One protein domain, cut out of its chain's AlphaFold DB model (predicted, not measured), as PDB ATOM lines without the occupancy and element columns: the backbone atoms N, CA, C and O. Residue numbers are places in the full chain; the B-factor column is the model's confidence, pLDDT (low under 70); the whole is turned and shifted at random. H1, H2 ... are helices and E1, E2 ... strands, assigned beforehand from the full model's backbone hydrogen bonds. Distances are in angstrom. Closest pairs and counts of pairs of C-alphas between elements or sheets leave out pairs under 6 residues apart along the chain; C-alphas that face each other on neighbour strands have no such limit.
ATOM      1  N   THR A  34     440.144 439.918 465.312       92.50
ATOM      2  CA  THR A  34     441.433 439.646 464.655       92.50
ATOM      3  C   THR A  34     441.412 440.065 463.198       92.50
ATOM      4  O   THR A  34     440.386 439.971 462.541       92.50
ATOM      5  N   PHE A  35     442.544 440.531 462.675       93.00
ATOM      6  CA  PHE A  35     442.679 440.773 461.242       93.00
ATOM      7  C   PHE A  35     443.169 439.501 460.552       93.00
ATOM      8  O   PHE A  35     444.164 438.923 460.975       93.00
ATOM      9  N   ILE A  36     442.495 439.093 459.482       93.00
ATOM     10  CA  ILE A  36     442.901 437.978 458.627       93.00
ATOM     11  C   ILE A  36     443.256 438.517 457.254       93.00
ATOM     12  O   ILE A  36     442.604 439.421 456.732       93.00
ATOM     13  N   GLN A  37     444.330 437.974 456.689       93.88
ATOM     14  CA  GLN A  37     444.725 438.258 455.323       93.88
ATOM     15  C   GLN A  37     443.865 437.427 454.366       93.88
ATOM     16  O   GLN A  37     444.043 436.216 454.254       93.88
ATOM     17  N   GLU A  38     442.961 438.088 453.657       91.75
ATOM     18  CA  GLU A  38     442.120 437.483 452.630       91.75
ATOM     19  C   GLU A  38     442.590 437.908 451.240       91.75
ATOM     20  O   GLU A  38     443.131 439.002 451.043       91.75
ATOM     21  N   ARG A  39     442.416 437.015 450.264       92.75
ATOM     22  CA  ARG A  39     442.707 437.295 448.860       92.75
ATOM     23  C   ARG A  39     441.406 437.691 448.172       92.75
ATOM     24  O   ARG A  39     440.507 436.867 448.054       92.75
ATOM     25  N   ASN A  40     441.339 438.932 447.702       88.81
ATOM     26  CA  ASN A  40     440.217 439.424 446.910       88.81
ATOM     27  C   ASN A  40     440.160 438.716 445.545       88.81
ATOM     28  O   ASN A  40     441.151 438.135 445.093       88.81
ATOM     29  N   GLU A  41     439.024 438.831 444.857       88.88
ATOM     30  CA  GLU A  41     438.807 438.287 443.505       88.88
ATOM     31  C   GLU A  41     439.835 438.813 442.486       88.88
ATOM     32  O   GLU A  41     440.317 438.063 441.639       88.88
ATOM     33  N   ASP A  42     440.291 440.057 442.662       87.31
ATOM     34  CA  ASP A  42     441.364 440.686 441.873       87.31
ATOM     35  C   ASP A  42     442.768 440.121 442.169       87.31
ATOM     36  O   ASP A  42     443.774 440.541 441.597       87.31
ATOM     37  N   GLY A  43     442.876 439.195 443.123       89.44
ATOM     38  CA  GLY A  43     444.120 438.568 443.552       89.44
ATOM     39  C   GLY A  43     444.970 439.399 444.517       89.44
ATOM     40  O   GLY A  43     446.031 438.926 444.926       89.44
ATOM     41  N   GLN A  44     444.520 440.594 444.903       90.62
ATOM     42  CA  GLN A  44     445.171 441.425 445.916       90.62
ATOM     43  C   GLN A  44     444.875 440.916 447.331       90.62
ATOM     44  O   GLN A  44     443.783 440.424 447.608       90.62
ATOM     45  N   TYR A  45     445.836 441.071 448.245       92.56
ATOM     46  CA  TYR A  45     445.640 440.742 449.656       92.56
ATOM     47  C   TYR A  45     445.096 441.942 450.427       92.56
ATOM     48  O   TYR A  45     445.664 443.033 450.366       92.56
ATOM     49  N   ASN A  46     444.046 441.726 451.211       91.69
ATOM     50  CA  ASN A  46     443.506 442.715 452.132       91.69
ATOM     51  C   ASN A  46     443.390 442.111 453.530       91.69
ATOM     52  O   ASN A  46     443.126 440.925 453.688       91.69
ATOM     53  N   TYR A  47     443.583 442.942 454.548       92.31
ATOM     54  CA  TYR A  47     443.281 442.551 455.917       92.31
ATOM     55  C   TYR A  47     441.826 442.901 456.226       92.31
ATOM     56  O   TYR A  47     441.449 444.084 456.228       92.31
ATOM     57  N   VAL A  48     441.033 441.873 456.502       91.50
ATOM     58  CA  VAL A  48     439.625 441.963 456.899       91.50
ATOM     59  C   VAL A  48     439.523 441.604 458.376       91.50
ATOM     60  O   VAL A  48     440.295 440.787 458.876       91.50
ATOM     61  N   LEU A  49     438.647 442.290 459.110       90.94
ATOM     62  CA  LEU A  49     438.433 441.985 460.520       90.94
ATOM     63  C   LEU A  49     437.486 440.792 460.640       90.94
ATOM     64  O   LEU A  49     436.447 440.777 459.991       90.94
ATOM     65  N   GLU A  50     437.823 439.840 461.497       91.44
ATOM     66  CA  GLU A  50     436.971 438.726 461.884       91.44
ATOM     67  C   GLU A  50     436.579 438.887 463.362       91.44
ATOM     68  O   GLU A  50     437.470 438.980 464.219       91.44
ATOM     69  N   PRO A  51     435.272 438.937 463.684       90.94
ATOM     70  CA  PRO A  51     434.121 439.102 462.783       90.94
ATOM     71  C   PRO A  51     434.127 440.435 462.007       90.94
ATOM     72  O   PRO A  51     434.661 441.443 462.483       90.94
ATOM     73  N   ASN A  52     433.486 440.459 460.830       86.75
ATOM     74  CA  ASN A  52     433.436 441.646 459.969       86.75
ATOM     75  C   ASN A  52     432.472 442.710 460.515       86.75
ATOM     76  O   ASN A  52     431.323 442.850 460.101       86.75
ATOM     77  N   VAL A  53     432.969 443.507 461.458       84.19
ATOM     78  CA  VAL A  53     432.213 444.616 462.057       84.19
ATOM     79  C   VAL A  53     431.979 445.779 461.087       84.19
ATOM     80  O   VAL A  53     431.108 446.610 461.344       84.19
ATOM     81  N   ALA A  54     432.736 445.866 459.986       78.69
ATOM     82  CA  ALA A  54     432.606 446.965 459.033       78.69
ATOM     83  C   ALA A  54     431.276 446.887 458.272       78.69
ATOM     84  O   ALA A  54     430.628 447.915 458.080       78.69
ATOM     85  N   GLU A  55     430.840 445.677 457.915       79.88
ATOM     86  CA  GLU A  55     429.535 445.444 457.290       79.88
ATOM     87  C   GLU A  55     428.389 445.829 458.223       79.88
ATOM     88  O   GLU A  55     427.488 446.559 457.823       79.88
ATOM     89  N   VAL A  56     428.456 445.426 459.495       78.88
ATOM     90  CA  VAL A  56     427.427 445.766 460.493       78.88
ATOM     91  C   VAL A  56     427.325 447.281 460.689       78.88
ATOM     92  O   VAL A  56     426.225 447.826 460.764       78.88
ATOM     93  N   CYS A  57     428.463 447.980 460.729       74.31
ATOM     94  CA  CYS A  57     428.476 449.437 460.857       74.31
ATOM     95  C   CYS A  57     427.883 450.142 459.632       74.31
ATOM     96  O   CYS A  57     427.276 451.199 459.790       74.31
ATOM     97  N   HIS A  58     428.031 449.573 458.430       71.12
ATOM     98  CA  HIS A  58     427.529 450.184 457.199       71.12
ATOM     99  C   HIS A  58     426.002 450.336 457.194       71.12
ATOM    100  O   HIS A  58     425.492 451.326 456.681       71.12
ATOM    101  N   TYR A  59     425.275 449.398 457.804       68.44
ATOM    102  CA  TYR A  59     423.810 449.445 457.859       68.44
ATOM    103  C   TYR A  59     423.258 450.448 458.882       68.44
ATOM    104  O   TYR A  59     422.102 450.850 458.773       68.44
ATOM    105  N   LEU A  60     424.055 450.840 459.882       68.56
ATOM    106  CA  LEU A  60     423.612 451.703 460.985       68.56
ATOM    107  C   LEU A  60     423.826 453.199 460.716       68.56
ATOM    108  O   LEU A  60     423.164 454.024 461.341       68.56
ATOM    109  N   GLU A  61     424.726 453.563 459.801       64.56
ATOM    110  CA  GLU A  61     425.013 454.958 459.455       64.56
ATOM    111  C   GLU A  61     424.606 455.267 458.006       64.56
ATOM    112  O   GLU A  61     425.152 454.678 457.069       64.56
ATOM    113  N   PRO A  62     423.694 456.231 457.784       59.09
ATOM    114  CA  PRO A  62     423.378 456.721 456.450       59.09
ATOM    115  C   PRO A  62     424.602 457.406 455.829       59.09
ATOM    116  O   PRO A  62     425.029 458.441 456.323       59.09
ATOM    117  N   GLN A  63     425.157 456.797 454.776       57.31
ATOM    118  CA  GLN A  63     425.904 457.340 453.620       57.31
ATOM    119  C   GLN A  63     426.684 458.683 453.685       57.31
ATOM    120  O   GLN A  63     427.017 459.231 452.638       57.31
ATOM    121  N   GLU A  64     427.102 459.205 454.833       51.56
ATOM    122  CA  GLU A  64     428.012 460.355 454.885       51.56
ATOM    123  C   GLU A  64     429.469 459.890 454.900       51.56
ATOM    124  O   GLU A  64     430.152 459.840 455.920       51.56
ATOM    125  N   GLY A  65     429.944 459.550 453.699       55.78
ATOM    126  CA  GLY A  65     431.352 459.336 453.391       55.78
ATOM    127  C   GLY A  65     431.866 457.957 453.793       55.78
ATOM    128  O   GLY A  65     431.792 457.541 454.946       55.78
ATOM    129  N   ALA A  66     432.459 457.244 452.835       58.09
ATOM    130  CA  ALA A  66     433.220 456.035 453.122       58.09
ATOM    131  C   ALA A  66     434.245 456.344 454.226       58.09
ATOM    132  O   ALA A  66     435.216 457.075 453.999       58.09
ATOM    133  N   LYS A  67     434.010 455.833 455.443       65.06
ATOM    134  CA  LYS A  67     434.949 455.987 456.556       65.06
ATOM    135  C   LYS A  67     436.313 455.524 456.064       65.06
ATOM    136  O   LYS A  67     436.444 454.414 455.546       65.06
ATOM    137  N   LYS A  68     437.317 456.397 456.189       68.75
ATOM    138  CA  LYS A  68     438.688 456.096 455.765       68.75
ATOM    139  C   LYS A  68     439.117 454.795 456.439       68.75
ATOM    140  O   LYS A  68     439.262 454.752 457.657       68.75
ATOM    141  N   GLN A  69     439.276 453.737 455.651       79.19
ATOM    142  CA  GLN A  69     439.801 452.482 456.166       79.19
ATOM    143  C   GLN A  69     441.264 452.674 456.557       79.19
ATOM    144  O   GLN A  69     441.987 453.471 455.949       79.19
ATOM    145  N   LEU A  70     441.716 451.924 457.562       85.12
ATOM    146  CA  LEU A  70     443.126 451.926 457.922       85.12
ATOM    147  C   LEU A  70     443.964 451.411 456.732       85.12
ATOM    148  O   LEU A  70     443.614 450.384 456.147       85.12
ATOM    149  N   PRO A  71     445.083 452.077 456.396       89.75
ATOM    150  CA  PRO A  71     446.060 451.576 455.437       89.75
ATOM    151  C   PRO A  71     446.481 450.128 455.717       89.75
ATOM    152  O   PRO A  71     446.652 449.738 456.874       89.75
ATOM    153  N   TYR A  72     446.736 449.357 454.655       90.62
ATOM    154  CA  TYR A  72     447.136 447.945 454.736       90.62
ATOM    155  C   TYR A  72     448.312 447.709 455.696       90.62
ATOM    156  O   TYR A  72     448.245 446.841 456.563       90.62
ATOM    157  N   ALA A  73     449.356 448.538 455.600       91.75
ATOM    158  CA  ALA A  73     450.538 448.436 456.455       91.75
ATOM    159  C   ALA A  73     450.201 448.576 457.950       91.75
ATOM    160  O   ALA A  73     450.788 447.899 458.789       91.75
ATOM    161  N   ILE A  74     449.224 449.419 458.293       91.50
ATOM    162  CA  ILE A  74     448.798 449.608 459.682       91.50
ATOM    163  C   ILE A  74     447.972 448.406 460.145       91.50
ATOM    164  O   ILE A  74     448.201 447.912 461.246       91.50
ATOM    165  N   LYS A  75     447.067 447.887 459.300       91.81
ATOM    166  CA  LYS A  75     446.323 446.652 459.602       91.81
ATOM    167  C   LYS A  75     447.279 445.486 459.880       91.81
ATOM    168  O   LYS A  75     447.083 444.761 460.849       91.81
ATOM    169  N   GLN A  76     448.356 445.369 459.105       92.75
ATOM    170  CA  GLN A  76     449.394 444.358 459.308       92.75
ATOM    171  C   GLN A  76     450.133 444.528 460.646       92.75
ATOM    172  O   GLN A  76     450.337 443.546 461.359       92.75
ATOM    173  N   ILE A  77     450.521 445.760 461.006       92.94
ATOM    174  CA  ILE A  77     451.156 446.048 462.305       92.94
ATOM    175  C   ILE A  77     450.229 445.630 463.450       92.94
ATOM    176  O   ILE A  77     450.667 444.953 464.378       92.94
ATOM    177  N   ILE A  78     448.946 445.987 463.361       92.88
ATOM    178  CA  ILE A  78     447.949 445.641 464.377       92.88
ATOM    179  C   ILE A  78     447.746 444.123 464.443       92.88
ATOM    180  O   ILE A  78     447.762 443.575 465.540       92.88
ATOM    181  N   SER A  79     447.607 443.440 463.302       93.81
ATOM    182  CA  SER A  79     447.464 441.977 463.233       93.81
ATOM    183  C   SER A  79     448.601 441.278 463.973       93.81
ATOM    184  O   SER A  79     448.369 440.478 464.878       93.81
ATOM    185  N   LYS A  80     449.840 441.665 463.651       93.12
ATOM    186  CA  LYS A  80     451.037 441.121 464.287       93.12
ATOM    187  C   LYS A  80     451.048 441.377 465.795       93.12
ATOM    188  O   LYS A  80     451.382 440.474 466.553       93.12
ATOM    189  N   GLU A  81     450.697 442.583 466.238       93.19
ATOM    190  CA  GLU A  81     450.714 442.920 467.667       93.19
ATOM    191  C   GLU A  81     449.597 442.212 468.456       93.19
ATOM    192  O   GLU A  81     449.793 441.806 469.600       93.19
ATOM    193  N   VAL A  82     448.429 441.996 467.844       95.19
ATOM    194  CA  VAL A  82     447.352 441.196 468.445       95.19
ATOM    195  C   VAL A  82     447.788 439.738 468.594       95.19
ATOM    196  O   VAL A  82     447.561 439.137 469.646       95.19
ATOM    197  N   GLU A  83     448.450 439.166 467.588       93.62
ATOM    198  CA  GLU A  83     448.976 437.800 467.650       93.62
ATOM    199  C   GLU A  83     450.047 437.636 468.731       93.62
ATOM    200  O   GLU A  83     449.975 436.691 469.521       93.62
ATOM    201  N   THR A  84     451.008 438.561 468.816       93.12
ATOM    202  CA  THR A  84     452.067 438.512 469.836       93.12
ATOM    203  C   THR A  84     451.495 438.665 471.242       93.12
ATOM    204  O   THR A  84     451.881 437.917 472.144       93.12
ATOM    205  N   GLU A  85     450.537 439.569 471.454       92.94
ATOM    206  CA  GLU A  85     449.859 439.707 472.745       92.94
ATOM    207  C   GLU A  85     449.000 438.485 473.085       92.94
ATOM    208  O   GLU A  85     448.966 438.056 474.244       92.94
ATOM    209  N   ARG A  86     448.357 437.855 472.094       92.94
ATOM    210  CA  ARG A  86     447.629 436.596 472.295       92.94
ATOM    211  C   ARG A  86     448.575 435.482 472.737       92.94
ATOM    212  O   ARG A  86     448.291 434.812 473.728       92.94
ATOM    213  N   MET A  87     449.727 435.338 472.078       92.25
ATOM    214  CA  MET A  87     450.768 434.382 472.478       92.25
ATOM    215  C   MET A  87     451.277 434.664 473.896       92.25
ATOM    216  O   MET A  87     451.329 433.745 474.709       92.25
ATOM    217  N   ARG A  88     451.549 435.931 474.245       92.88
ATOM    218  CA  ARG A  88     451.968 436.326 475.603       92.88
ATOM    219  C   ARG A  88     450.933 435.980 476.670       92.88
ATOM    220  O   ARG A  88     451.300 435.559 477.767       92.88
ATOM    221  N   ARG A  89     449.637 436.166 476.399       90.06
ATOM    222  CA  ARG A  89     448.570 435.787 477.344       90.06
ATOM    223  C   ARG A  89     448.513 434.275 477.534       90.06
ATOM    224  O   ARG A  89     448.472 433.823 478.677       90.06
ATOM    225  N   THR A  90     448.584 433.511 476.448       89.12
ATOM    226  CA  THR A  90     448.611 432.044 476.500       89.12
ATOM    227  C   THR A  90     449.847 431.534 477.245       89.12
ATOM    228  O   THR A  90     449.720 430.698 478.137       89.12
ATOM    229  N   GLU A  91     451.027 432.095 476.974       89.56
ATOM    230  CA  GLU A  91     452.275 431.774 477.676       89.56
ATOM    231  C   GLU A  91     452.163 432.054 479.182       89.56
ATOM    232  O   GLU A  91     452.537 431.219 480.005       89.56
ATOM    233  N   ARG A  92     451.567 433.185 479.583       89.38
ATOM    234  CA  ARG A  92     451.297 433.496 481.000       89.38
ATOM    235  C   ARG A  92     450.347 432.496 481.660       89.38
ATOM    236  O   ARG A  92     450.476 432.238 482.854       89.38
ATOM    237  N   MET A  93     449.382 431.949 480.924       84.75
ATOM    238  CA  MET A  93     448.477 430.919 481.447       84.75
ATOM    239  C   MET A  93     449.196 429.571 481.593       84.75
ATOM    240  O   MET A  93     449.075 428.927 482.634       84.75
ATOM    241  N   MET A  94     450.006 429.184 480.604       82.06
ATOM    242  CA  MET A  94     450.796 427.946 480.627       82.06
ATOM    243  C   MET A  94     451.890 427.963 481.701       82.06
ATOM    244  O   MET A  94     452.056 426.996 482.441       82.06
ATOM    245  N   THR A  95     452.610 429.075 481.849       81.31
ATOM    246  CA  THR A  95     453.636 429.237 482.894       81.31
ATOM    247  C   THR A  95     453.026 429.164 484.291       81.31
ATOM    248  O   THR A  95     453.541 428.432 485.135       81.31
ATOM    249  N   LYS A  96     451.883 429.824 484.537       75.31
ATOM    250  CA  LYS A  96     451.141 429.696 485.804       75.31
ATOM    251  C   LYS A  96     450.700 428.258 486.081       75.31
ATOM    252  O   LYS A  96     450.872 427.801 487.208       75.31
ATOM    253  N   ALA A  97     450.202 427.529 485.080       70.19
ATOM    254  CA  ALA A  97     449.860 426.112 485.232       70.19
ATOM    255  C   ALA A  97     451.087 425.271 485.641       70.19
ATOM    256  O   ALA A  97     451.026 424.516 486.609       70.19
ATOM    257  N   ASN A  98     452.240 425.505 485.008       60.16
ATOM    258  CA  ASN A  98     453.497 424.826 485.346       60.16
ATOM    259  C   ASN A  98     454.058 425.221 486.730       60.16
ATOM    260  O   ASN A  98     454.694 424.406 487.402       60.16
ATOM    261  N   THR A  99     453.808 426.450 487.200       57.75
ATOM    262  CA  THR A  99     454.260 426.898 488.536       57.75
ATOM    263  C   THR A  99     453.416 426.273 489.659       57.75
ATOM    264  O   THR A  99     453.912 425.982 490.749       57.75
ATOM    265  N   VAL A 100     452.134 425.996 489.395       55.91
ATOM    266  CA  VAL A 100     451.249 425.282 490.334       55.91
ATOM    267  C   VAL A 100     451.644 423.802 490.467       55.91
ATOM    268  O   VAL A 100     451.519 423.231 491.551       55.91
ATOM    269  N   GLU A 101     452.190 423.175 489.421       52.69
ATOM    270  CA  GLU A 101     452.692 421.794 489.507       52.69
ATOM    271  C   GLU A 101     454.053 421.667 490.211       52.69
ATOM    272  O   GLU A 101     454.332 420.649 490.849       52.69
ATOM    273  N   THR A 102     454.895 422.700 490.153       51.53
ATOM    274  CA  THR A 102     456.214 422.711 490.812       51.53
ATOM    275  C   THR A 102     456.138 423.104 492.289       51.53
ATOM    276  O   THR A 102     456.862 422.537 493.106       51.53
ATOM    277  N   THR A 103     455.198 423.966 492.688       47.91
ATOM    278  CA  THR A 103     454.995 424.322 494.110       47.91
ATOM    279  C   THR A 103     454.357 423.203 494.943       47.91
ATOM    280  O   THR A 103     454.582 423.145 496.150       47.91
TER     281      THR A 103
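Overview. This is residues 34 to 103 of the 198 residues of an uncharacterized protein of Ciona intestinalis (UniProt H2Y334). What does the model look like at first sight? A small two-strand hairpin, E1 and E2, packs on the first part of one long straight helix, H2, with its residues 72 to 83, and the rest of H2, residues 84 to 103, sticks out as an arm that makes much of the length. After the hairpin comes a short helix, H1, from which a long link leads back to the start of H2. What is it made of, and how large is it? The printed part has 70 residues, with two named strands and two named helices in the order E1, E2, H1, H2, and the sheet is antiparallel, in the order E1 - E2; the class is mixed, helices and strands. The whole is extended, with a radius of gyration of the C-alphas of 18.1 A and spans of 60 by 30 by 18 A.

Along the chain. Where are the strands? E1 is residues 34 to 39, with C-alpha 34 at (441.433, 439.646, 464.655). E2 is residues 45 to 50; from first to last C-alpha E1 measures 16.0 A and E2 15.1 A. Where are the helices? H1 is residues 53 to 60, 11.2 A from first to last C-alpha. H2 is residues 72 to 103, 46.6 A long by the same measure, from C-alpha 72 at (447.136, 447.945, 454.736) to C-alpha 103 at (454.995, 424.322, 494.110).

Arrangement. How do the strands pair? E1 and E2 form a hairpin, antiparallel at 144 degrees between their directions. N 36 and O 48 are 2.8 A apart, and N 46 and O 38 are 2.9 A apart, both within hydrogen-bond range. How near does H2 come to the strands? E1 and H2 have 7 pairs of C-alphas within 8 A, the closest those of Phe 35 and Ser 79 at 5.3 A. E2 and H2 have 4 such pairs, the closest those of Tyr 47 and Lys 75 at 6.3 A. Where does H1 stand, and how are the helix backbones formed? H1 is apart from E1 and from H2. In H2 every O i to N i+4 pair is within hydrogen-bond range; in H1 2 of 4 are, beside 5 of 5 O i to N i+3 pairs.

Size, cuts and confidence. How far does it reach? The two C-alphas farthest apart, those of Gln 63 and Thr 103, are 59.8 A apart. Residues 59 to 65 and 84 to 103 stand free; the body without them spans 26 by 23 by 19 A. Which links are long, and is there a cut? The link from H1 to H2, 11 residues, is long; those from E1 to E2 and from E2 to H1 are tight. The printed part has no cut. Where is confidence low? The mean pLDDT of the printed part is 81.8, and residues 59 to 68 and 98 to 103 are under 70.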